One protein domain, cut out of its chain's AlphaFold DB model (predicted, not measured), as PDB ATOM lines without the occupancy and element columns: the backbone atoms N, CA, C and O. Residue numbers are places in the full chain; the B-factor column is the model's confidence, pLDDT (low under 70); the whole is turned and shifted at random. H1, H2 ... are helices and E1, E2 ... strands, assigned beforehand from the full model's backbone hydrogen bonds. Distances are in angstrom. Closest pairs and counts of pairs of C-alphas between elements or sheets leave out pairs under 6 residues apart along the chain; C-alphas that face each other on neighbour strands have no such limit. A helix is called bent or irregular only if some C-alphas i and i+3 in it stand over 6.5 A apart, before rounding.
ATOM      1  N   LEU A   6     129.336 126.313  88.385       75.25
ATOM      2  CA  LEU A   6     129.050 125.907  89.771       75.25
ATOM      3  C   LEU A   6     127.556 125.648  90.033       75.25
ATOM      4  O   LEU A   6     127.201 124.703  90.733       75.25
ATOM      5  N   LEU A   7     126.672 126.455  89.443       78.06
ATOM      6  CA  LEU A   7     125.220 126.356  89.640       78.06
ATOM      7  C   LEU A   7     124.564 125.339  88.699       78.06
ATOM      8  O   LEU A   7     123.537 124.749  89.033       78.06
ATOM      9  N   THR A   8     125.188 125.083  87.547       74.19
ATOM     10  CA  THR A   8     124.669 124.163  86.525       74.19
ATOM     11  C   THR A   8     124.503 122.744  87.075       74.19
ATOM     12  O   THR A   8     123.460 122.116  86.881       74.19
ATOM     13  N   GLY A   9     125.518 122.243  87.790       73.81
ATOM     14  CA  GLY A   9     125.486 120.907  88.394       73.81
ATOM     15  C   GLY A   9     124.420 120.773  89.486       73.81
ATOM     16  O   GLY A   9     123.760 119.734  89.587       73.81
ATOM     17  N   LEU A  10     124.194 121.843  90.254       83.12
ATOM     18  CA  LEU A  10     123.173 121.886  91.296       83.12
ATOM     19  C   LEU A  10     121.762 121.841  90.713       83.12
ATOM     20  O   LEU A  10     120.985 120.970  91.092       83.12
ATOM     21  N   VAL A  11     121.434 122.724  89.766       78.38
ATOM     22  CA  VAL A  11     120.083 122.779  89.181       78.38
ATOM     23  C   VAL A  11     119.731 121.467  88.474       78.38
ATOM     24  O   VAL A  11     118.616 120.969  88.626       78.38
ATOM     25  N   GLY A  12     120.693 120.842  87.784       74.56
ATOM     26  CA  GLY A  12     120.506 119.504  87.214       74.56
ATOM     27  C   GLY A  12     120.199 118.435  88.272       74.56
ATOM     28  O   GLY A  12     119.264 117.651  88.112       74.56
ATOM     29  N   THR A  13     120.942 118.430  89.382       77.69
ATOM     30  CA  THR A  13     120.751 117.471  90.487       77.69
ATOM     31  C   THR A  13     119.416 117.682  91.208       77.69
ATOM     32  O   THR A  13     118.716 116.712  91.514       77.69
ATOM     33  N   LEU A  14     119.022 118.940  91.432       82.19
ATOM     34  CA  LEU A  14     117.750 119.303  92.055       82.19
ATOM     35  C   LEU A  14     116.565 118.866  91.194       82.19
ATOM     36  O   LEU A  14     115.682 118.178  91.698       82.19
ATOM     37  N   ASN A  15     116.578 119.168  89.891       77.62
ATOM     38  CA  ASN A  15     115.502 118.783  88.972       77.62
ATOM     39  C   ASN A  15     115.290 117.259  88.924       77.62
ATOM     40  O   ASN A  15     114.152 116.787  88.954       77.62
ATOM     41  N   ASN A  16     116.374 116.477  88.923       76.38
ATOM     42  CA  ASN A  16     116.292 115.014  88.939       76.38
ATOM     43  C   ASN A  16     115.728 114.477  90.266       76.38
ATOM     44  O   ASN A  16     114.924 113.547  90.272       76.38
ATOM     45  N   THR A  17     116.112 115.086  91.388       79.94
ATOM     46  CA  THR A  17     115.679 114.669  92.731       79.94
ATOM     47  C   THR A  17     114.229 115.088  93.022       79.94
ATOM     48  O   THR A  17     113.502 114.372  93.713       79.94
ATOM     49  N   LEU A  18     113.762 116.197  92.432       80.44
ATOM     50  CA  LEU A  18     112.392 116.702  92.573       80.44
ATOM     51  C   LEU A  18     111.325 115.766  91.983       80.44
ATOM     52  O   LEU A  18     110.190 115.776  92.451       80.44
ATOM     53  N   SER A  19     111.680 114.900  91.030       72.38
ATOM     54  CA  SER A  19     110.745 113.915  90.454       72.38
ATOM     55  C   SER A  19     110.174 112.942  91.503       72.38
ATOM     56  O   SER A  19     109.078 112.412  91.327       72.38
ATOM     57  N   GLY A  20     110.875 112.740  92.628       72.38
ATOM     58  CA  GLY A  20     110.390 111.935  93.755       72.38
ATOM     59  C   GLY A  20     109.273 112.596  94.575       72.38
ATOM     60  O   GLY A  20     108.542 111.895  95.275       72.38
ATOM     61  N   LEU A  21     109.103 113.921  94.479       83.31
ATOM     62  CA  LEU A  21     108.023 114.651  95.156       83.31
ATOM     63  C   LEU A  21     106.676 114.452  94.460       83.31
ATOM     64  O   LEU A  21     105.654 114.508  95.136       83.31
ATOM     65  N   THR A  22     106.662 114.180  93.153       79.69
ATOM     66  CA  THR A  22     105.434 114.025  92.355       79.69
ATOM     67  C   THR A  22     104.512 112.959  92.940       79.69
ATOM     68  O   THR A  22     103.344 113.234  93.184       79.69
ATOM     69  N   ASN A  23     105.049 111.796  93.323       78.12
ATOM     70  CA  ASN A  23     104.256 110.728  93.944       78.12
ATOM     71  C   ASN A  23     103.646 111.147  95.299       78.12
ATOM     72  O   ASN A  23     102.536 110.732  95.636       78.12
ATOM     73  N   ILE A  24     104.352 111.970  96.084       85.62
ATOM     74  CA  ILE A  24     103.853 112.493  97.365       85.62
ATOM     75  C   ILE A  24     102.763 113.539  97.107       85.62
ATOM     76  O   ILE A  24     101.713 113.492  97.743       85.62
ATOM     77  N   VAL A  25     102.984 114.444  96.152       84.69
ATOM     78  CA  VAL A  25     102.015 115.467  95.738       84.69
ATOM     79  C   VAL A  25     100.732 114.817  95.211       84.69
ATOM     80  O   VAL A  25      99.648 115.180  95.664       84.69
ATOM     81  N   ASP A  26     100.832 113.815  94.340       84.50
ATOM     82  CA  ASP A  26      99.682 113.089  93.783       84.50
ATOM     83  C   ASP A  26      98.895 112.351  94.875       84.50
ATOM     84  O   ASP A  26      97.663 112.379  94.903       84.50
ATOM     85  N   THR A  27      99.594 111.736  95.836       81.81
ATOM     86  CA  THR A  27      98.948 111.051  96.970       81.81
ATOM     87  C   THR A  27      98.252 112.038  97.911       81.81
ATOM     88  O   THR A  27      97.138 111.785  98.367       81.81
ATOM     89  N   VAL A  28      98.878 113.183  98.202       86.94
ATOM     90  CA  VAL A  28      98.296 114.221  99.067       86.94
ATOM     91  C   VAL A  28      97.099 114.892  98.395       86.94
ATOM     92  O   VAL A  28      96.077 115.088  99.039       86.94
ATOM     93  N   THR A  29      97.188 115.206  97.102       84.00
ATOM     94  CA  THR A  29      96.097 115.854  96.353       84.00
ATOM     95  C   THR A  29      94.892 114.937  96.135       84.00
ATOM     96  O   THR A  29      93.760 115.417  96.130       84.00
ATOM     97  N   SER A  30      95.108 113.623  96.015       82.62
ATOM     98  CA  SER A  30      94.032 112.623  95.929       82.62
ATOM     99  C   SER A  30      93.429 112.230  97.288       82.62
ATOM    100  O   SER A  30      92.394 111.562  97.322       82.62
ATOM    101  N   THR A  31      94.013 112.685  98.406       84.12
ATOM    102  CA  THR A  31      93.558 112.381  99.773       84.12
ATOM    103  C   THR A  31      93.024 113.634 100.475       84.12
ATOM    104  O   THR A  31      93.782 114.487 100.937       84.12
ATOM    105  N   ALA A  32      91.699 113.739 100.619       83.56
ATOM    106  CA  ALA A  32      91.071 114.874 101.299       83.56
ATOM    107  C   ALA A  32      91.526 114.995 102.769       83.56
ATOM    108  O   ALA A  32      91.507 114.022 103.521       83.56
ATOM    109  N   GLY A  33      91.899 116.209 103.190       84.69
ATOM    110  CA  GLY A  33      92.339 116.506 104.560       84.69
ATOM    111  C   GLY A  33      93.857 116.491 104.774       84.69
ATOM    112  O   GLY A  33      94.296 116.826 105.873       84.69
ATOM    113  N   LEU A  34      94.662 116.182 103.750       90.88
ATOM    114  CA  LEU A  34      96.119 116.356 103.768       90.88
ATOM    115  C   LEU A  34      96.545 117.607 102.989       90.88
ATOM    116  O   LEU A  34      95.903 118.003 102.018       90.88
ATOM    117  N   LYS A  35      97.651 118.229 103.407       90.25
ATOM    118  CA  LYS A  35      98.281 119.361 102.718       90.25
ATOM    119  C   LYS A  35      99.790 119.169 102.631       90.25
ATOM    120  O   LYS A  35     100.433 118.801 103.613       90.25
ATOM    121  N   PHE A  36     100.343 119.488 101.467       92.19
ATOM    122  CA  PHE A  36     101.774 119.509 101.203       92.19
ATOM    123  C   PHE A  36     102.095 120.725 100.333       92.19
ATOM    124  O   PHE A  36     101.626 120.812  99.202       92.19
ATOM    125  N   ASP A  37     102.812 121.697 100.894       87.12
ATOM    126  CA  ASP A  37     103.099 122.971 100.231       87.12
ATOM    127  C   ASP A  37     104.517 122.965  99.656       87.12
ATOM    128  O   ASP A  37     105.495 122.867 100.394       87.12
ATOM    129  N   THR A  38     104.619 123.052  98.334       88.25
ATOM    130  CA  THR A  38     105.889 123.072  97.594       88.25
ATOM    131  C   THR A  38     106.166 124.432  96.950       88.25
ATOM    132  O   THR A  38     107.168 124.594  96.253       88.25
ATOM    133  N   SER A  39     105.309 125.431  97.186       85.88
ATOM    134  CA  SER A  39     105.319 126.699  96.444       85.88
ATOM    135  C   SER A  39     106.627 127.467  96.630       85.88
ATOM    136  O   SER A  39     107.199 127.959  95.659       85.88
ATOM    137  N   ARG A  40     107.138 127.516  97.869       86.88
ATOM    138  CA  ARG A  40     108.405 128.188  98.197       86.88
ATOM    139  C   ARG A  40     109.603 127.505  97.529       86.88
ATOM    140  O   ARG A  40     110.412 128.178  96.907       86.88
ATOM    141  N   LEU A  41     109.650 126.169  97.564       87.88
ATOM    142  CA  LEU A  41     110.712 125.378  96.932       87.88
ATOM    143  C   LEU A  41     110.830 125.679  95.431       87.88
ATOM    144  O   LEU A  41     111.923 125.921  94.926       87.88
ATOM    145  N   TYR A  42     109.704 125.663  94.713       86.25
ATOM    146  CA  TYR A  42     109.700 125.926  93.273       86.25
ATOM    147  C   TYR A  42     109.982 127.396  92.937       86.25
ATOM    148  O   TYR A  42     110.602 127.665  91.908       86.25
ATOM    149  N   ALA A  43     109.574 128.342  93.791       84.31
ATOM    150  CA  ALA A  43     109.900 129.757  93.620       84.31
ATOM    151  C   ALA A  43     111.415 130.006  93.711       84.31
ATOM    152  O   ALA A  43     111.986 130.622  92.808       84.31
ATOM    153  N   ASP A  44     112.071 129.454  94.733       85.44
ATOM    154  CA  ASP A  44     113.515 129.609  94.943       85.44
ATOM    155  C   ASP A  44     114.326 128.905  93.840       85.44
ATOM    156  O   ASP A  44     115.313 129.446  93.338       85.44
ATOM    157  N   LEU A  45     113.867 127.738  93.373       83.25
ATOM    158  CA  LEU A  45     114.480 127.038  92.238       83.25
ATOM    159  C   LEU A  45     114.378 127.847  90.935       83.25
ATOM    160  O   LEU A  45     115.321 127.872  90.141       83.25
ATOM    161  N   ASN A  46     113.253 128.534  90.715       81.00
ATOM    162  CA  ASN A  46     113.071 129.394  89.550       81.00
ATOM    163  C   ASN A  46     113.954 130.651  89.625       81.00
ATOM    164  O   ASN A  46     114.542 131.040  88.618       81.00
ATOM    165  N   LEU A  47     114.109 131.251  90.812       82.50
ATOM    166  CA  LEU A  47     115.063 132.345  91.033       82.50
ATOM    167  C   LEU A  47     116.494 131.903  90.722       82.50
ATOM    168  O   LEU A  47     117.201 132.597  89.992       82.50
ATOM    169  N   LEU A  48     116.893 130.721  91.198       81.00
ATOM    170  CA  LEU A  48     118.209 130.154  90.913       81.00
ATOM    171  C   LEU A  48     118.418 129.918  89.408       81.00
ATOM    172  O   LEU A  48     119.483 130.217  88.874       81.00
ATOM    173  N   SER A  49     117.384 129.435  88.714       75.69
ATOM    174  CA  SER A  49     117.399 129.245  87.260       75.69
ATOM    175  C   SER A  49     117.538 130.564  86.493       75.69
ATOM    176  O   SER A  49     118.313 130.636  85.541       75.69
ATOM    177  N   ASN A  50     116.868 131.628  86.943       71.81
ATOM    178  CA  ASN A  50     116.956 132.956  86.327       71.81
ATOM    179  C   ASN A  50     118.359 133.566  86.432       71.81
ATOM    180  O   ASN A  50     118.799 134.254  85.515       71.81
ATOM    181  N   VAL A  51     119.099 133.286  87.512       71.50
ATOM    182  CA  VAL A  51     120.508 133.701  87.605       71.50
ATOM    183  C   VAL A  51     121.352 133.021  86.516       71.50
ATOM    184  O   VAL A  51     122.260 133.636  85.962       71.50
ATOM    185  N   MET A  52     121.038 131.774  86.148       66.19
ATOM    186  CA  MET A  52     121.775 131.045  85.106       66.19
ATOM    187  C   MET A  52     121.482 131.531  83.677       66.19
ATOM    188  O   MET A  52     122.192 131.129  82.748       66.19
ATOM    189  N   THR A  53     120.448 132.355  83.489       59.41
ATOM    190  CA  THR A  53     119.988 132.858  82.185       59.41
ATOM    191  C   THR A  53     120.137 134.370  82.036       59.41
ATOM    192  O   THR A  53     119.563 134.936  81.107       59.41
ATOM    193  N   ILE A  54     120.929 135.024  82.900       61.66
ATOM    194  CA  ILE A  54     121.286 136.438  82.737       61.66
ATOM    195  C   ILE A  54     121.962 136.610  81.371       61.66
ATOM    196  O   ILE A  54     123.106 136.212  81.142       61.66
ATOM    197  N   ASP A  55     121.215 137.193  80.445       54.00
ATOM    198  CA  ASP A  55     121.667 137.582  79.123       54.00
ATOM    199  C   ASP A  55     121.015 138.933  78.821       54.00
ATOM    200  O   ASP A  55     119.810 139.087  79.032       54.00
ATOM    201  N   GLN A  56     121.795 139.880  78.287       52.34
ATOM    202  CA  GLN A  56     121.353 141.190  77.759       52.34
ATOM    203  C   GLN A  56     121.385 142.424  78.691       52.34
ATOM    204  O   GLN A  56     120.526 143.300  78.592       52.34
ATOM    205  N   GLY A  57     122.417 142.581  79.522       52.31
ATOM    206  CA  GLY A  57     122.785 143.915  80.022       52.31
ATOM    207  C   GLY A  57     123.668 144.650  79.006       52.31
ATOM    208  O   GLY A  57     124.721 144.132  78.646       52.31
ATOM    209  N   ALA A  58     123.259 145.832  78.536       50.66
ATOM    210  CA  ALA A  58     124.134 146.732  77.781       50.66
ATOM    211  C   ALA A  58     124.777 147.729  78.752       50.66
ATOM    212  O   ALA A  58     124.069 148.474  79.433       50.66
ATOM    213  N   TRP A  59     126.108 147.743  78.810       53.19
ATOM    214  CA  TRP A  59     126.862 148.568  79.753       53.19
ATOM    215  C   TRP A  59     127.762 149.550  79.005       53.19
ATOM    216  O   TRP A  59     128.460 149.184  78.056       53.19
ATOM    217  N   SER A  60     127.734 150.807  79.447       52.12
ATOM    218  CA  SER A  60     128.623 151.869  78.981       52.12
ATOM    219  C   SER A  60     129.435 152.370  80.167       52.12
ATOM    220  O   SER A  60     128.873 152.849  81.157       52.12
ATOM    221  N   GLN A  61     130.759 152.292  80.067       56.34
ATOM    222  CA  GLN A  61     131.671 152.773  81.102       56.34
ATOM    223  C   GLN A  61     132.642 153.794  80.507       56.34
ATOM    224  O   GLN A  61     133.148 153.614  79.399       56.34
ATOM    225  N   ALA A  62     132.866 154.884  81.239       53.19
ATOM    226  CA  ALA A  62     133.867 155.876  80.878       53.19
ATOM    227  C   ALA A  62     135.239 155.401  81.359       53.19
ATOM    228  O   ALA A  62     135.378 154.979  82.508       53.19
ATOM    229  N   ALA A  63     136.236 155.486  80.484       58.09
ATOM    230  CA  ALA A  63     137.615 155.204  80.844       58.09
ATOM    231  C   ALA A  63     138.246 156.385  81.602       58.09
ATOM    232  O   ALA A  63     137.953 157.548  81.319       58.09
ATOM    233  N   THR A  64     139.130 156.086  82.548       55.59
ATOM    234  CA  THR A  64     139.925 157.064  83.310       55.59
ATOM    235  C   THR A  64     141.412 156.864  83.024       55.59
ATOM    236  O   THR A  64     141.800 155.800  82.563       55.59
ATOM    237  N   LEU A  65     142.253 157.874  83.242       50.84
ATOM    238  CA  LEU A  65     143.707 157.761  83.066       50.84
ATOM    239  C   LEU A  65     144.375 157.514  84.427       50.84
ATOM    240  O   LEU A  65     143.949 158.095  85.429       50.84
ATOM    241  N   SER A  66     145.416 156.682  84.472       51.81
ATOM    242  CA  SER A  66     146.222 156.483  85.674       51.81
ATOM    243  C   SER A  66     146.934 157.784  86.076       51.81
ATOM    244  O   SER A  66     147.247 158.609  85.213       51.81
ATOM    245  N   PRO A  67     147.220 157.996  87.375       48.28
ATOM    246  CA  PRO A  67     147.829 159.240  87.859       48.28
ATOM    247  C   PRO A  67     149.190 159.591  87.231       48.28
ATOM    248  O   PRO A  67     149.555 160.762  87.183       48.28
ATOM    249  N   ASP A  68     149.937 158.594  86.758       48.75
ATOM    250  CA  ASP A  68     151.230 158.733  86.073       48.75
ATOM    251  C   ASP A  68     151.102 158.837  84.538       48.75
ATOM    252  O   ASP A  68     152.105 158.958  83.838       48.75
ATOM    253  N   GLY A  69     149.877 158.791  84.009       48.62
ATOM    254  CA  GLY A  69     149.578 158.889  82.583       48.62
ATOM    255  C   GLY A  69     149.953 157.656  81.758       48.62
ATOM    256  O   GLY A  69     149.832 157.703  80.536       48.62
ATOM    257  N   SER A  70     150.412 156.573  82.390       45.50
ATOM    258  CA  SER A  70     150.924 155.391  81.691       45.50
ATOM    259  C   SER A  70     149.837 154.392  81.278       45.50
ATOM    260  O   SER A  70     150.085 153.546  80.418       45.50
ATOM    261  N   MET A  71     148.630 154.476  81.854       45.31
ATOM    262  CA  MET A  71     147.563 153.488  81.662       45.31
ATOM    263  C   MET A  71     146.184 154.144  81.548       45.31
ATOM    264  O   MET A  71     145.871 155.100  82.253       45.31
ATOM    265  N   ILE A  72     145.321 153.587  80.701       49.78
ATOM    266  CA  ILE A  72     143.877 153.845  80.727       49.78
ATOM    267  C   ILE A  72     143.240 152.753  81.592       49.78
ATOM    268  O   ILE A  72     143.542 151.579  81.424       49.78
ATOM    269  N   ILE A  73     142.396 153.137  82.543       53.25
ATOM    270  CA  ILE A  73     141.737 152.259  83.509       53.25
ATOM    271  C   ILE A  73     140.230 152.327  83.267       53.25
ATOM    272  O   ILE A  73     139.628 153.407  83.285       53.25
ATOM    273  N   VAL A  74     139.617 151.164  83.063       53.78
ATOM    274  CA  VAL A  74     138.165 151.003  82.942       53.78
ATOM    275  C   VAL A  74     137.731 149.993  83.990       53.78
ATOM    276  O   VAL A  74     138.061 148.819  83.877       53.78
ATOM    277  N   ASP A  75     136.998 150.445  85.001       58.03
ATOM    278  CA  ASP A  75     136.392 149.552  85.989       58.03
ATOM    279  C   ASP A  75     135.090 149.002  85.404       58.03
ATOM    280  O   ASP A  75     134.127 149.751  85.298       58.03
ATOM    281  N   LEU A  76     135.082 147.745  84.952       53.88
ATOM    282  CA  LEU A  76     133.938 147.114  84.274       53.88
ATOM    283  C   LEU A  76     132.859 146.579  85.238       53.88
ATOM    284  O   LEU A  76     131.791 146.170  84.788       53.88
ATOM    285  N   ASP A  77     133.139 146.556  86.542       58.03
ATOM    286  CA  ASP A  77     132.406 145.779  87.550       58.03
ATOM    287  C   ASP A  77     131.663 146.689  88.548       58.03
ATOM    288  O   ASP A  77     130.502 146.426  88.876       58.03
ATOM    289  N   LYS A  78     132.281 147.779  89.027       59.56
ATOM    290  CA  LYS A  78     131.720 148.668  90.073       59.56
ATOM    291  C   LYS A  78     131.164 147.951  91.324       59.56
ATOM    292  O   LYS A  78     130.293 148.489  92.011       59.56
ATOM    293  N   GLY A  79     131.644 146.755  91.652       61.19
ATOM    294  CA  GLY A  79     131.183 145.945  92.782       61.19
ATOM    295  C   GLY A  79     129.931 145.099  92.506       61.19
ATOM    296  O   GLY A  79     129.333 144.580  93.451       61.19
ATOM    297  N   LEU A  80     129.512 144.940  91.245       62.81
ATOM    298  CA  LEU A  80     128.371 144.104  90.851       62.81
ATOM    299  C   LEU A  80     128.616 142.618  91.120       62.81
ATOM    300  O   LEU A  80     127.684 141.913  91.511       62.81
ATOM    301  N   GLY A  81     129.848 142.142  90.944       68.44
ATOM    302  CA  GLY A  81     130.203 140.738  91.152       68.44
ATOM    303  C   GLY A  81     129.877 140.241  92.567       68.44
ATOM    304  O   GLY A  81     129.081 139.307  92.715       68.44
ATOM    305  N   PRO A  82     130.406 140.897  93.616       67.50
ATOM    306  CA  PRO A  82     130.090 140.568  95.004       67.50
ATOM    307  C   PRO A  82     128.594 140.673  95.351       67.50
ATOM    308  O   PRO A  82     128.074 139.869  96.127       67.50
ATOM    309  N   ILE A  83     127.870 141.638  94.766       69.81
ATOM    310  CA  ILE A  83     126.420 141.802  94.984       69.81
ATOM    311  C   ILE A  83     125.644 140.616  94.398       69.81
ATOM    312  O   ILE A  83     124.767 140.057  95.061       69.81
ATOM    313  N   LEU A  84     125.971 140.205  93.171       73.00
ATOM    314  CA  LEU A  84     125.345 139.054  92.520       73.00
ATOM    315  C   LEU A  84     125.660 137.751  93.266       73.00
ATOM    316  O   LEU A  84     124.754 136.945  93.478       73.00
ATOM    317  N   ALA A  85     126.902 137.569  93.723       76.62
ATOM    318  CA  ALA A  85     127.293 136.411  94.524       76.62
ATOM    319  C   ALA A  85     126.490 136.323  95.834       76.62
ATOM    320  O   ALA A  85     125.945 135.264  96.148       76.62
ATOM    321  N   ASN A  86     126.322 137.441  96.549       77.81
ATOM    322  CA  ASN A  86     125.501 137.488  97.763       77.81
ATOM    323  C   ASN A  86     124.027 137.150  97.499       77.81
ATOM    324  O   ASN A  86     123.417 136.418  98.277       77.81
ATOM    325  N   ASN A  87     123.453 137.620  96.389       78.50
ATOM    326  CA  ASN A  87     122.078 137.272  96.024       78.50
ATOM    327  C   ASN A  87     121.916 135.768  95.765       78.50
ATOM    328  O   ASN A  87     120.941 135.173  96.217       78.50
ATOM    329  N   VAL A  88     122.882 135.133  95.094       84.00
ATOM    330  CA  VAL A  88     122.879 133.677  94.877       84.00
ATOM    331  C   VAL A  88     123.008 132.915  96.191       84.00
ATOM    332  O   VAL A  88     122.279 131.949  96.402       84.00
ATOM    333  N   ILE A  89     123.892 133.353  97.091       84.94
ATOM    334  CA  ILE A  89     124.035 132.760  98.428       84.94
ATOM    335  C   ILE A  89     122.703 132.814  99.180       84.94
ATOM    336  O   ILE A  89     122.283 131.796  99.729       84.94
ATOM    337  N   ASN A  90     122.016 133.958  99.156       86.06
ATOM    338  CA  ASN A  90     120.707 134.110  99.792       86.06
ATOM    339  C   ASN A  90     119.671 133.155  99.180       86.06
ATOM    340  O   ASN A  90     119.005 132.441  99.922       86.06
ATOM    341  N   ILE A  91     119.605 133.052  97.846       86.44
ATOM    342  CA  ILE A  91     118.704 132.107  97.159       86.44
ATOM    343  C   ILE A  91     118.996 130.658  97.578       86.44
ATOM    344  O   ILE A  91     118.072 129.891  97.831       86.44
ATOM    345  N   LEU A  92     120.267 130.260  97.675       89.44
ATOM    346  CA  LEU A  92     120.652 128.908  98.096       89.44
ATOM    347  C   LEU A  92     120.303 128.629  99.566       89.44
ATOM    348  O   LEU A  92     119.881 127.519  99.898       89.44
ATOM    349  N   GLN A  93     120.457 129.622 100.444       90.88
ATOM    350  CA  GLN A  93     120.042 129.527 101.845       90.88
ATOM    351  C   GLN A  93     118.518 129.413 101.972       90.88
ATOM    352  O   GLN A  93     118.035 128.537 102.693       90.88
ATOM    353  N   ASP A  94     117.768 130.234 101.237       90.50
ATOM    354  CA  ASP A  94     116.306 130.181 101.196       90.50
ATOM    355  C   ASP A  94     115.807 128.845 100.648       90.50
ATOM    356  O   ASP A  94     114.956 128.210 101.270       90.50
ATOM    357  N   LEU A  95     116.430 128.344  99.580       89.94
ATOM    358  CA  LEU A  95     116.118 127.038  99.013       89.94
ATOM    359  C   LEU A  95     116.359 125.906 100.025       89.94
ATOM    360  O   LEU A  95     115.537 124.995 100.144       89.94
ATOM    361  N   LYS A  96     117.452 125.964 100.801       91.75
ATOM    362  CA  LYS A  96     117.725 124.999 101.880       91.75
ATOM    363  C   LYS A  96     116.643 125.041 102.959       91.75
ATOM    364  O   LYS A  96     116.202 123.992 103.432       91.75
ATOM    365  N   LEU A  97     116.203 126.237 103.351       91.25
ATOM    366  CA  LEU A  97     115.102 126.404 104.300       91.25
ATOM    367  C   LEU A  97     113.792 125.854 103.726       91.25
ATOM    368  O   LEU A  97     113.118 125.083 104.403       91.25
ATOM    369  N   ALA A  98     113.476 126.151 102.464       90.25
ATOM    370  CA  ALA A  98     112.283 125.653 101.789       90.25
ATOM    371  C   ALA A  98     112.244 124.118 101.735       90.25
ATOM    372  O   ALA A  98     111.195 123.527 101.990       90.25
ATOM    373  N   VAL A  99     113.382 123.458 101.478       91.19
ATOM    374  CA  VAL A  99     113.504 121.989 101.560       91.19
ATOM    375  C   VAL A  99     113.219 121.493 102.977       91.19
ATOM    376  O   VAL A  99     112.485 120.519 103.149       91.19
ATOM    377  N   ASN A 100     113.772 122.149 104.000       89.06
ATOM    378  CA  ASN A 100     113.559 121.768 105.399       89.06
ATOM    379  C   ASN A 100     112.102 121.945 105.851       89.06
ATOM    380  O   ASN A 100     111.628 121.135 106.650       89.06
ATOM    381  N   ASP A 101     111.388 122.923 105.300       89.69
ATOM    382  CA  ASP A 101     109.984 123.207 105.613       89.69
ATOM    383  C   ASP A 101     109.004 122.221 104.950       89.69
ATOM    384  O   ASP A 101     107.846 122.131 105.364       89.69
ATOM    385  N   LEU A 102     109.449 121.435 103.958       91.75
ATOM    386  CA  LEU A 102     108.607 120.421 103.318       91.75
ATOM    387  C   LEU A 102     108.111 119.410 104.354       91.75
ATOM    388  O   LEU A 102     108.898 118.668 104.953       91.75
ATOM    389  N   ASN A 103     106.795 119.359 104.536       90.75
ATOM    390  CA  ASN A 103     106.142 118.434 105.448       90.75
ATOM    391  C   ASN A 103     104.682 118.220 105.033       90.75
ATOM    392  O   ASN A 103     103.965 119.176 104.730       90.75
ATOM    393  N   VAL A 104     104.224 116.972 105.046       92.00
ATOM    394  CA  VAL A 104     102.809 116.634 104.872       92.00
ATOM    395  C   VAL A 104     102.091 116.861 106.199       92.00
ATOM    396  O   VAL A 104     102.500 116.338 107.236       92.00
ATOM    397  N   THR A 105     101.023 117.652 106.171       90.62
ATOM    398  CA  THR A 105     100.248 118.054 107.353       90.62
ATOM    399  C   THR A 105      98.773 117.707 107.189       90.62
ATOM    400  O   THR A 105      98.273 117.591 106.071       90.62
ATOM    401  N   VAL A 106      98.067 117.533 108.306       88.69
ATOM    402  CA  VAL A 106      96.618 117.289 108.332       88.69
ATOM    403  C   VAL A 106      95.896 118.631 108.495       88.69
ATOM    404  O   VAL A 106      96.276 119.436 109.340       88.69
ATOM    405  N   THR A 107      94.867 118.891 107.687       84.06
ATOM    406  CA  THR A 107      94.168 120.193 107.610       84.06
ATOM    407  C   THR A 107      92.673 120.128 107.953       84.06
ATOM    408  O   THR A 107      91.929 121.068 107.682       84.06
ATOM    409  N   GLY A 108      92.221 119.050 108.603       75.19
ATOM    410  CA  GLY A 108      90.829 118.851 109.021       75.19
ATOM    411  C   GLY A 108      90.686 117.934 110.240       75.19
ATOM    412  O   GLY A 108      91.676 117.560 110.866       75.19
ATOM    413  N   SER A 109      89.449 117.571 110.597       77.81
ATOM    414  CA  SER A 109      89.185 116.672 111.729       77.81
ATOM    415  C   SER A 109      89.671 115.249 111.433       77.81
ATOM    416  O   SER A 109      89.187 114.630 110.488       77.81
ATOM    417  N   ASP A 110      90.551 114.707 112.279       85.50
ATOM    418  CA  ASP A 110      91.047 113.325 112.193       85.50
ATOM    419  C   ASP A 110      90.736 112.532 113.478       85.50
ATOM    420  O   ASP A 110      91.632 112.218 114.262       85.50
ATOM    421  N   PRO A 111      89.454 112.236 113.754       73.62
ATOM    422  CA  PRO A 111      89.049 111.604 115.009       73.62
ATOM    423  C   PRO A 111      89.543 110.154 115.158       73.62
ATOM    424  O   PRO A 111      89.556 109.639 116.272       73.62
ATOM    425  N   LEU A 112      89.938 109.496 114.059       81.50
ATOM    426  CA  LEU A 112      90.454 108.120 114.052       81.50
ATOM    427  C   LEU A 112      91.988 108.046 113.947       81.50
ATOM    428  O   LEU A 112      92.541 106.949 113.993       81.50
ATOM    429  N   GLY A 113      92.677 109.185 113.805       82.81
ATOM    430  CA  GLY A 113      94.137 109.254 113.689       82.81
ATOM    431  C   GLY A 113      94.707 108.699 112.376       82.81
ATOM    432  O   GLY A 113      95.924 108.544 112.252       82.81
ATOM    433  N   THR A 114      93.860 108.355 111.402       84.06
ATOM    434  CA  THR A 114      94.288 107.713 110.154       84.06
ATOM    435  C   THR A 114      95.003 108.698 109.236       84.06
ATOM    436  O   THR A 114      95.997 108.320 108.618       84.06
ATOM    437  N   LEU A 115      94.577 109.967 109.200       87.81
ATOM    438  CA  LEU A 115      95.257 111.005 108.419       87.81
ATOM    439  C   LEU A 115      96.633 111.332 109.008       87.81
ATOM    440  O   LEU A 115      97.589 111.485 108.251       87.81
ATOM    441  N   HIS A 116      96.766 111.376 110.339       89.50
ATOM    442  CA  HIS A 116      98.065 111.556 110.995       89.50
ATOM    443  C   HIS A 116      99.016 110.386 110.716       89.50
ATOM    444  O   HIS A 116     100.202 110.622 110.485       89.50
ATOM    445  N   LEU A 117      98.520 109.142 110.675       87.81
ATOM    446  CA  LEU A 117      99.341 107.981 110.319       87.81
ATOM    447  C   LEU A 117      99.789 108.034 108.850       87.81
ATOM    448  O   LEU A 117     100.972 107.846 108.571       87.81
ATOM    449  N   THR A 118      98.886 108.359 107.916       87.44
ATOM    450  CA  THR A 118      99.225 108.521 106.492       87.44
ATOM    451  C   THR A 118     100.209 109.671 106.269       87.44
ATOM    452  O   THR A 118     101.189 109.501 105.544       87.44
ATOM    453  N   ALA A 119     100.007 110.818 106.928       89.56
ATOM    454  CA  ALA A 119     100.943 111.938 106.883       89.56
ATOM    455  C   ALA A 119     102.316 111.543 107.447       89.56
ATOM    456  O   ALA A 119     103.335 111.867 106.844       89.56
ATOM    457  N   ALA A 120     102.364 110.795 108.556       88.62
ATOM    458  CA  ALA A 120     103.614 110.283 109.112       88.62
ATOM    459  C   ALA A 120     104.333 109.342 108.131       88.62
ATOM    460  O   ALA A 120     105.532 109.508 107.912       88.62
ATOM    461  N   THR A 121     103.620 108.418 107.476       89.88
ATOM    462  CA  THR A 121     104.201 107.539 106.447       89.88
ATOM    463  C   THR A 121     104.741 108.340 105.260       89.88
ATOM    464  O   THR A 121     105.888 108.146 104.860       89.88
ATOM    465  N   LEU A 122     103.978 109.299 104.734       92.00
ATOM    466  CA  LEU A 122     104.450 110.150 103.640       92.00
ATOM    467  C   LEU A 122     105.661 110.995 104.053       92.00
ATOM    468  O   LEU A 122     106.607 111.115 103.280       92.00
ATOM    469  N   ASN A 123     105.695 111.503 105.287       92.19
ATOM    470  CA  ASN A 123     106.856 112.217 105.817       92.19
ATOM    471  C   ASN A 123     108.082 111.307 105.988       92.19
ATOM    472  O   ASN A 123     109.203 111.756 105.752       92.19
ATOM    473  N   THR A 124     107.902 110.017 106.305       90.38
ATOM    474  CA  THR A 124     109.019 109.054 106.276       90.38
ATOM    475  C   THR A 124     109.544 108.806 104.859       90.38
ATOM    476  O   THR A 124     110.751 108.663 104.685       90.38
ATOM    477  N   THR A 125     108.681 108.831 103.835       89.50
ATOM    478  CA  THR A 125     109.091 108.764 102.418       89.50
ATOM    479  C   THR A 125     109.733 110.067 101.931       89.50
ATOM    480  O   THR A 125     110.643 110.038 101.105       89.50
ATOM    481  N   LEU A 126     109.302 111.211 102.464       91.38
ATOM    482  CA  LEU A 126     109.843 112.532 102.149       91.38
ATOM    483  C   LEU A 126     111.247 112.747 102.737       91.38
ATOM    484  O   LEU A 126     112.070 113.424 102.124       91.38
ATOM    485  N   ALA A 127     111.538 112.168 103.904       90.06
ATOM    486  CA  ALA A 127     112.814 112.320 104.602       90.06
ATOM    487  C   ALA A 127     114.065 112.054 103.729       90.06
ATOM    488  O   ALA A 127     114.929 112.931 103.685       90.06
ATOM    489  N   PRO A 128     114.193 110.927 102.994       89.31
ATOM    490  CA  PRO A 128     115.349 110.705 102.121       89.31
ATOM    491  C   PRO A 128     115.447 111.725 100.975       89.31
ATOM    492  O   PRO A 128     116.556 112.101 100.600       89.31
ATOM    493  N   ILE A 129     114.315 112.219 100.456       88.88
ATOM    494  CA  ILE A 129     114.288 113.256  99.412       88.88
ATOM    495  C   ILE A 129     114.810 114.581  99.978       88.88
ATOM    496  O   ILE A 129     115.676 115.205  99.367       88.88
ATOM    497  N   LYS A 130     114.353 114.982 101.174       90.50
ATOM    498  CA  LYS A 130     114.853 116.182 101.869       90.50
ATOM    499  C   LYS A 130     116.355 116.099 102.096       90.50
ATOM    500  O   LYS A 130     117.067 117.044 101.780       90.50
ATOM    501  N   THR A 131     116.849 114.956 102.568       90.25
ATOM    502  CA  THR A 131     118.287 114.742 102.765       90.25
ATOM    503  C   THR A 131     119.066 114.895 101.460       90.25
ATOM    504  O   THR A 131     120.057 115.619 101.435       90.25
ATOM    505  N   ALA A 132     118.619 114.268 100.366       89.06
ATOM    506  CA  ALA A 132     119.299 114.360  99.074       89.06
ATOM    507  C   ALA A 132     119.345 115.802  98.534       89.06
ATOM    508  O   ALA A 132     120.396 116.254  98.078       89.06
ATOM    509  N   LEU A 133     118.235 116.541  98.639       89.50
ATOM    510  CA  LEU A 133     118.168 117.945  98.231       89.50
ATOM    511  C   LEU A 133     119.077 118.828  99.092       89.50
ATOM    512  O   LEU A 133     119.841 119.620  98.548       89.50
ATOM    513  N   THR A 134     119.060 118.650 100.414       90.38
ATOM    514  CA  THR A 134     119.930 119.400 101.328       90.38
ATOM    515  C   THR A 134     121.408 119.134 101.048       90.38
ATOM    516  O   THR A 134     122.183 120.084 100.997       90.38
ATOM    517  N   VAL A 135     121.806 117.879 100.793       90.19
ATOM    518  CA  VAL A 135     123.197 117.547 100.429       90.19
ATOM    519  C   VAL A 135     123.601 118.204  99.110       90.19
ATOM    520  O   VAL A 135     124.700 118.749  99.022       90.19
ATOM    521  N   ALA A 136     122.729 118.191  98.098       89.69
ATOM    522  CA  ALA A 136     123.015 118.848  96.825       89.69
ATOM    523  C   ALA A 136     123.230 120.359  97.015       89.69
ATOM    524  O   ALA A 136     124.224 120.897  96.531       89.69
ATOM    525  N   ILE A 137     122.344 121.023  97.769       90.31
ATOM    526  CA  ILE A 137     122.441 122.461  98.056       90.31
ATOM    527  C   ILE A 137     123.718 122.770  98.844       90.31
ATOM    528  O   ILE A 137     124.467 123.664  98.454       90.31
ATOM    529  N   ASP A 138     124.019 122.010  99.900       89.69
ATOM    530  CA  ASP A 138     125.209 122.223 100.734       89.69
ATOM    531  C   ASP A 138     126.521 121.978  99.986       89.69
ATOM    532  O   ASP A 138     127.519 122.646 100.275       89.69
ATOM    533  N   GLY A 139     126.504 121.085  98.990       87.50
ATOM    534  CA  GLY A 139     127.626 120.833  98.089       87.50
ATOM    535  C   GLY A 139     128.044 122.049  97.260       87.50
ATOM    536  O   GLY A 139     129.183 122.097  96.807       87.50
ATOM    537  N   VAL A 140     127.167 123.046  97.098       86.94
ATOM    538  CA  VAL A 140     127.485 124.321  96.430       86.94
ATOM    539  C   VAL A 140     127.512 125.489  97.411       86.94
ATOM    540  O   VAL A 140     128.429 126.305  97.358       86.94
ATOM    541  N   LEU A 141     126.564 125.557  98.346       87.94
ATOM    542  CA  LEU A 141     126.466 126.650  99.311       87.94
ATOM    543  C   LEU A 141     127.696 126.727 100.230       87.94
ATOM    544  O   LEU A 141     128.189 127.820 100.494       87.94
ATOM    545  N   THR A 142     128.229 125.589 100.688       85.94
ATOM    546  CA  THR A 142     129.382 125.580 101.607       85.94
ATOM    547  C   THR A 142     130.668 126.070 100.931       85.94
ATOM    548  O   THR A 142     131.319 126.953 101.492       85.94
ATOM    549  N   PRO A 143     131.047 125.578  99.730       83.75
ATOM    550  CA  PRO A 143     132.186 126.133  98.998       83.75
ATOM    551  C   PRO A 143     132.060 127.632  98.726       83.75
ATOM    552  O   PRO A 143     133.020 128.365  98.932       83.75
ATOM    553  N   VAL A 144     130.873 128.093  98.326       82.75
ATOM    554  CA  VAL A 144     130.636 129.507  98.008       82.75
ATOM    555  C   VAL A 144     130.717 130.398  99.254       82.75
ATOM    556  O   VAL A 144     131.209 131.516  99.164       82.75
ATOM    557  N   LEU A 145     130.276 129.928 100.426       84.06
ATOM    558  CA  LEU A 145     130.429 130.677 101.680       84.06
ATOM    559  C   LEU A 145     131.893 130.779 102.137       84.06
ATOM    560  O   LEU A 145     132.266 131.775 102.751       84.06
ATOM    561  N   ASN A 146     132.708 129.759 101.851       82.69
ATOM    562  CA  ASN A 146     134.129 129.748 102.207       82.69
ATOM    563  C   ASN A 146     134.986 130.572 101.239       82.69
ATOM    564  O   ASN A 146     136.013 131.109 101.646       82.69
ATOM    565  N   ASP A 147     134.568 130.665  99.977       78.25
ATOM    566  CA  ASP A 147     135.219 131.481  98.960       78.25
ATOM    567  C   ASP A 147     134.191 132.023  97.958       78.25
ATOM    568  O   ASP A 147     133.939 131.464  96.884       78.25
ATOM    569  N   ALA A 148     133.595 133.161  98.314       68.56
ATOM    570  CA  ALA A 148     132.664 133.863  97.440       68.56
ATOM    571  C   ALA A 148     133.360 134.444  96.193       68.56
ATOM    572  O   ALA A 148     132.671 134.814  95.238       68.56
ATOM    573  N   GLY A 149     134.699 134.512  96.168       68.06
ATOM    574  CA  GLY A 149     135.489 135.062  95.066       68.06
ATOM    575  C   GLY A 149     135.368 134.235  93.789       68.06
ATOM    576  O   GLY A 149     135.201 134.794  92.708       68.06
ATOM    577  N   VAL A 150     135.331 132.904  93.904       71.31
ATOM    578  CA  VAL A 150     135.159 132.013  92.741       71.31
ATOM    579  C   VAL A 150     133.781 132.189  92.096       71.31
ATOM    580  O   VAL A 150     133.674 132.253  90.870       71.31
ATOM    581  N   LEU A 151     132.718 132.297  92.903       73.19
ATOM    582  CA  LEU A 151     131.374 132.561  92.383       73.19
ATOM    583  C   LEU A 151     131.271 133.979  91.807       73.19
ATOM    584  O   LEU A 151     130.671 134.162  90.752       73.19
ATOM    585  N   THR A 152     131.885 134.957  92.474       69.69
ATOM    586  CA  THR A 152     131.978 136.345  92.009       69.69
ATOM    587  C   THR A 152     132.623 136.408  90.628       69.69
ATOM    588  O   THR A 152     132.032 136.985  89.724       69.69
ATOM    589  N   GLN A 153     133.756 135.731  90.419       68.44
ATOM    590  CA  GLN A 153     134.438 135.695  89.126       68.44
ATOM    591  C   GLN A 153     133.578 135.043  88.036       68.44
ATOM    592  O   GLN A 153     133.442 135.596  86.951       68.44
ATOM    593  N   GLN A 154     132.932 133.907  88.329       70.75
ATOM    594  CA  GLN A 154     132.040 133.263  87.357       70.75
ATOM    595  C   GLN A 154     130.823 134.128  87.015       70.75
ATOM    596  O   GLN A 154     130.360 134.094  85.883       70.75
ATOM    597  N   LEU A 155     130.279 134.895  87.964       69.56
ATOM    598  CA  LEU A 155     129.156 135.802  87.708       69.56
ATOM    599  C   LEU A 155     129.594 137.076  86.968       69.56
ATOM    600  O   LEU A 155     128.823 137.587  86.156       69.56
ATOM    601  N   LEU A 156     130.816 137.555  87.218       65.81
ATOM    602  CA  LEU A 156     131.425 138.696  86.531       65.81
ATOM    603  C   LEU A 156     131.743 138.394  85.077       65.81
ATOM    604  O   LEU A 156     131.344 139.157  84.203       65.81
ATOM    605  N   ASP A 157     132.380 137.257  84.799       63.03
ATOM    606  CA  ASP A 157     132.659 136.844  83.422       63.03
ATOM    607  C   ASP A 157     131.358 136.824  82.603       63.03
ATOM    608  O   ASP A 157     131.317 137.251  81.456       63.03
ATOM    609  N   VAL A 158     130.241 136.420  83.209       59.03
ATOM    610  CA  VAL A 158     128.932 136.385  82.547       59.03
ATOM    611  C   VAL A 158     128.292 137.759  82.371       59.03
ATOM    612  O   VAL A 158     127.683 138.005  81.327       59.03
ATOM    613  N   SER A 159     128.392 138.640  83.368       59.03
ATOM    614  CA  SER A 159     127.798 139.980  83.310       59.03
ATOM    615  C   SER A 159     128.580 140.925  82.392       59.03
ATOM    616  O   SER A 159     127.967 141.751  81.711       59.03
ATOM    617  N   VAL A 160     129.905 140.766  82.331       55.06
ATOM    618  CA  VAL A 160     130.830 141.607  81.558       55.06
ATOM    619  C   VAL A 160     130.938 141.150  80.095       55.06
ATOM    620  O   VAL A 160     131.100 141.993  79.212       55.06
ATOM    621  N   LEU A 161     130.756 139.852  79.798       53.22
ATOM    622  CA  LEU A 161     130.733 139.311  78.423       53.22
ATOM    623  C   LEU A 161     129.385 139.499  77.685       53.22
ATOM    624  O   LEU A 161     129.160 138.893  76.635       53.22
ATOM    625  N   GLY A 162     128.483 140.344  78.197       54.53
ATOM    626  CA  GLY A 162     127.411 140.939  77.387       54.53
ATOM    627  C   GLY A 162     127.966 141.908  76.327       54.53
ATOM    628  O   GLY A 162     129.174 142.102  76.211       54.53
ATOM    629  N   SER A 163     127.108 142.553  75.527       51.50
ATOM    630  CA  SER A 163     127.579 143.601  74.606       51.50
ATOM    631  C   SER A 163     128.042 144.832  75.400       51.50
ATOM    632  O   SER A 163     127.220 145.661  75.803       51.50
ATOM    633  N   THR A 164     129.347 144.957  75.625       50.03
ATOM    634  CA  THR A 164     129.950 146.072  76.370       50.03
ATOM    635  C   THR A 164     130.569 147.076  75.399       50.03
ATOM    636  O   THR A 164     131.377 146.708  74.550       50.03
ATOM    637  N   THR A 165     130.181 148.352  75.501       49.62
ATOM    638  CA  THR A 165     130.763 149.447  74.700       49.62
ATOM    639  C   THR A 165     131.604 150.341  75.608       49.62
ATOM    640  O   THR A 165     131.092 150.897  76.580       49.62
TER     641      THR A 165
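What this domain is: This is residues 6 to 165 of the 637 residues of an uncharacterized protein of Lactococcus garvieae (strain Lg2) (UniProt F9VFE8). Four helices, the long H1, H3 and H4b and the shorter H2, form a long up-and-down bundle, each running against the one before, with H5 across one end. Beyond that end E1 leads into a thin loop whose residues 66 to 71 stick out; H4a and the loop 102 to 113 lengthen the other end. The 160 printed residues, mostly helix by class, run H1, H2, E1, H3, H4, H5. The whole is a loose rod, radius of gyration of the C-alphas 22.1 A, spanning 84 by 28 by 24 A.

Where its parts are: Find C-alpha 6 at (129.050, 125.907, 89.771); from there H1 runs 38.0 A to residue 30, with a kink of 39 degrees near residue 20. Then come H2, residues 39 to 51, E1, residues 59 to 62, and H3, residues 80 to 101, 31.5 A. H4, residues 114 to 146, was assigned as one helix by its hydrogen bonds but is bent, C-alphas 125 and 128 being 6.6 A apart: H4a is 114 to 125, H4b 128 to 146. H5, residues 148 to 160, ends at C-alpha 160 (130.830, 141.607, 81.558).

How they stand to each other: Look first at H3, the hub: it touches H2 (Leu 41 and Ala 98, closest C-alphas 5.1 A), H4b (Val 99 and Lys 130, 6.0 A) and, with residues 80 to 85 alone, H5 (Gly 81 and Thr 152, 4.8 A; steep tilt of 62 degrees). H1 touches H4b, closest C-alphas Leu 10 and Ala 136, 6.3 A. The hairpin H1 and H2 only just touch, with 3 pairs of C-alphas within 8 A. H1 and H3 are apart. Every O i to N i+4 pair is within hydrogen-bond range in H2, H3 and H4a, against 14 of 21 in H1, 13 of 15 in H4b and 8 of 9 in H5.

The domain as a whole: The C-alphas of Gly 69 and Leu 112 are farthest apart, 84.0 A. The printed part has no cut; the links E1 to H3 and H3 to H4 are long. Look for pLDDT under 70 at residues 52 to 83, 148 to 149, 152 to 153 and 155 to 165.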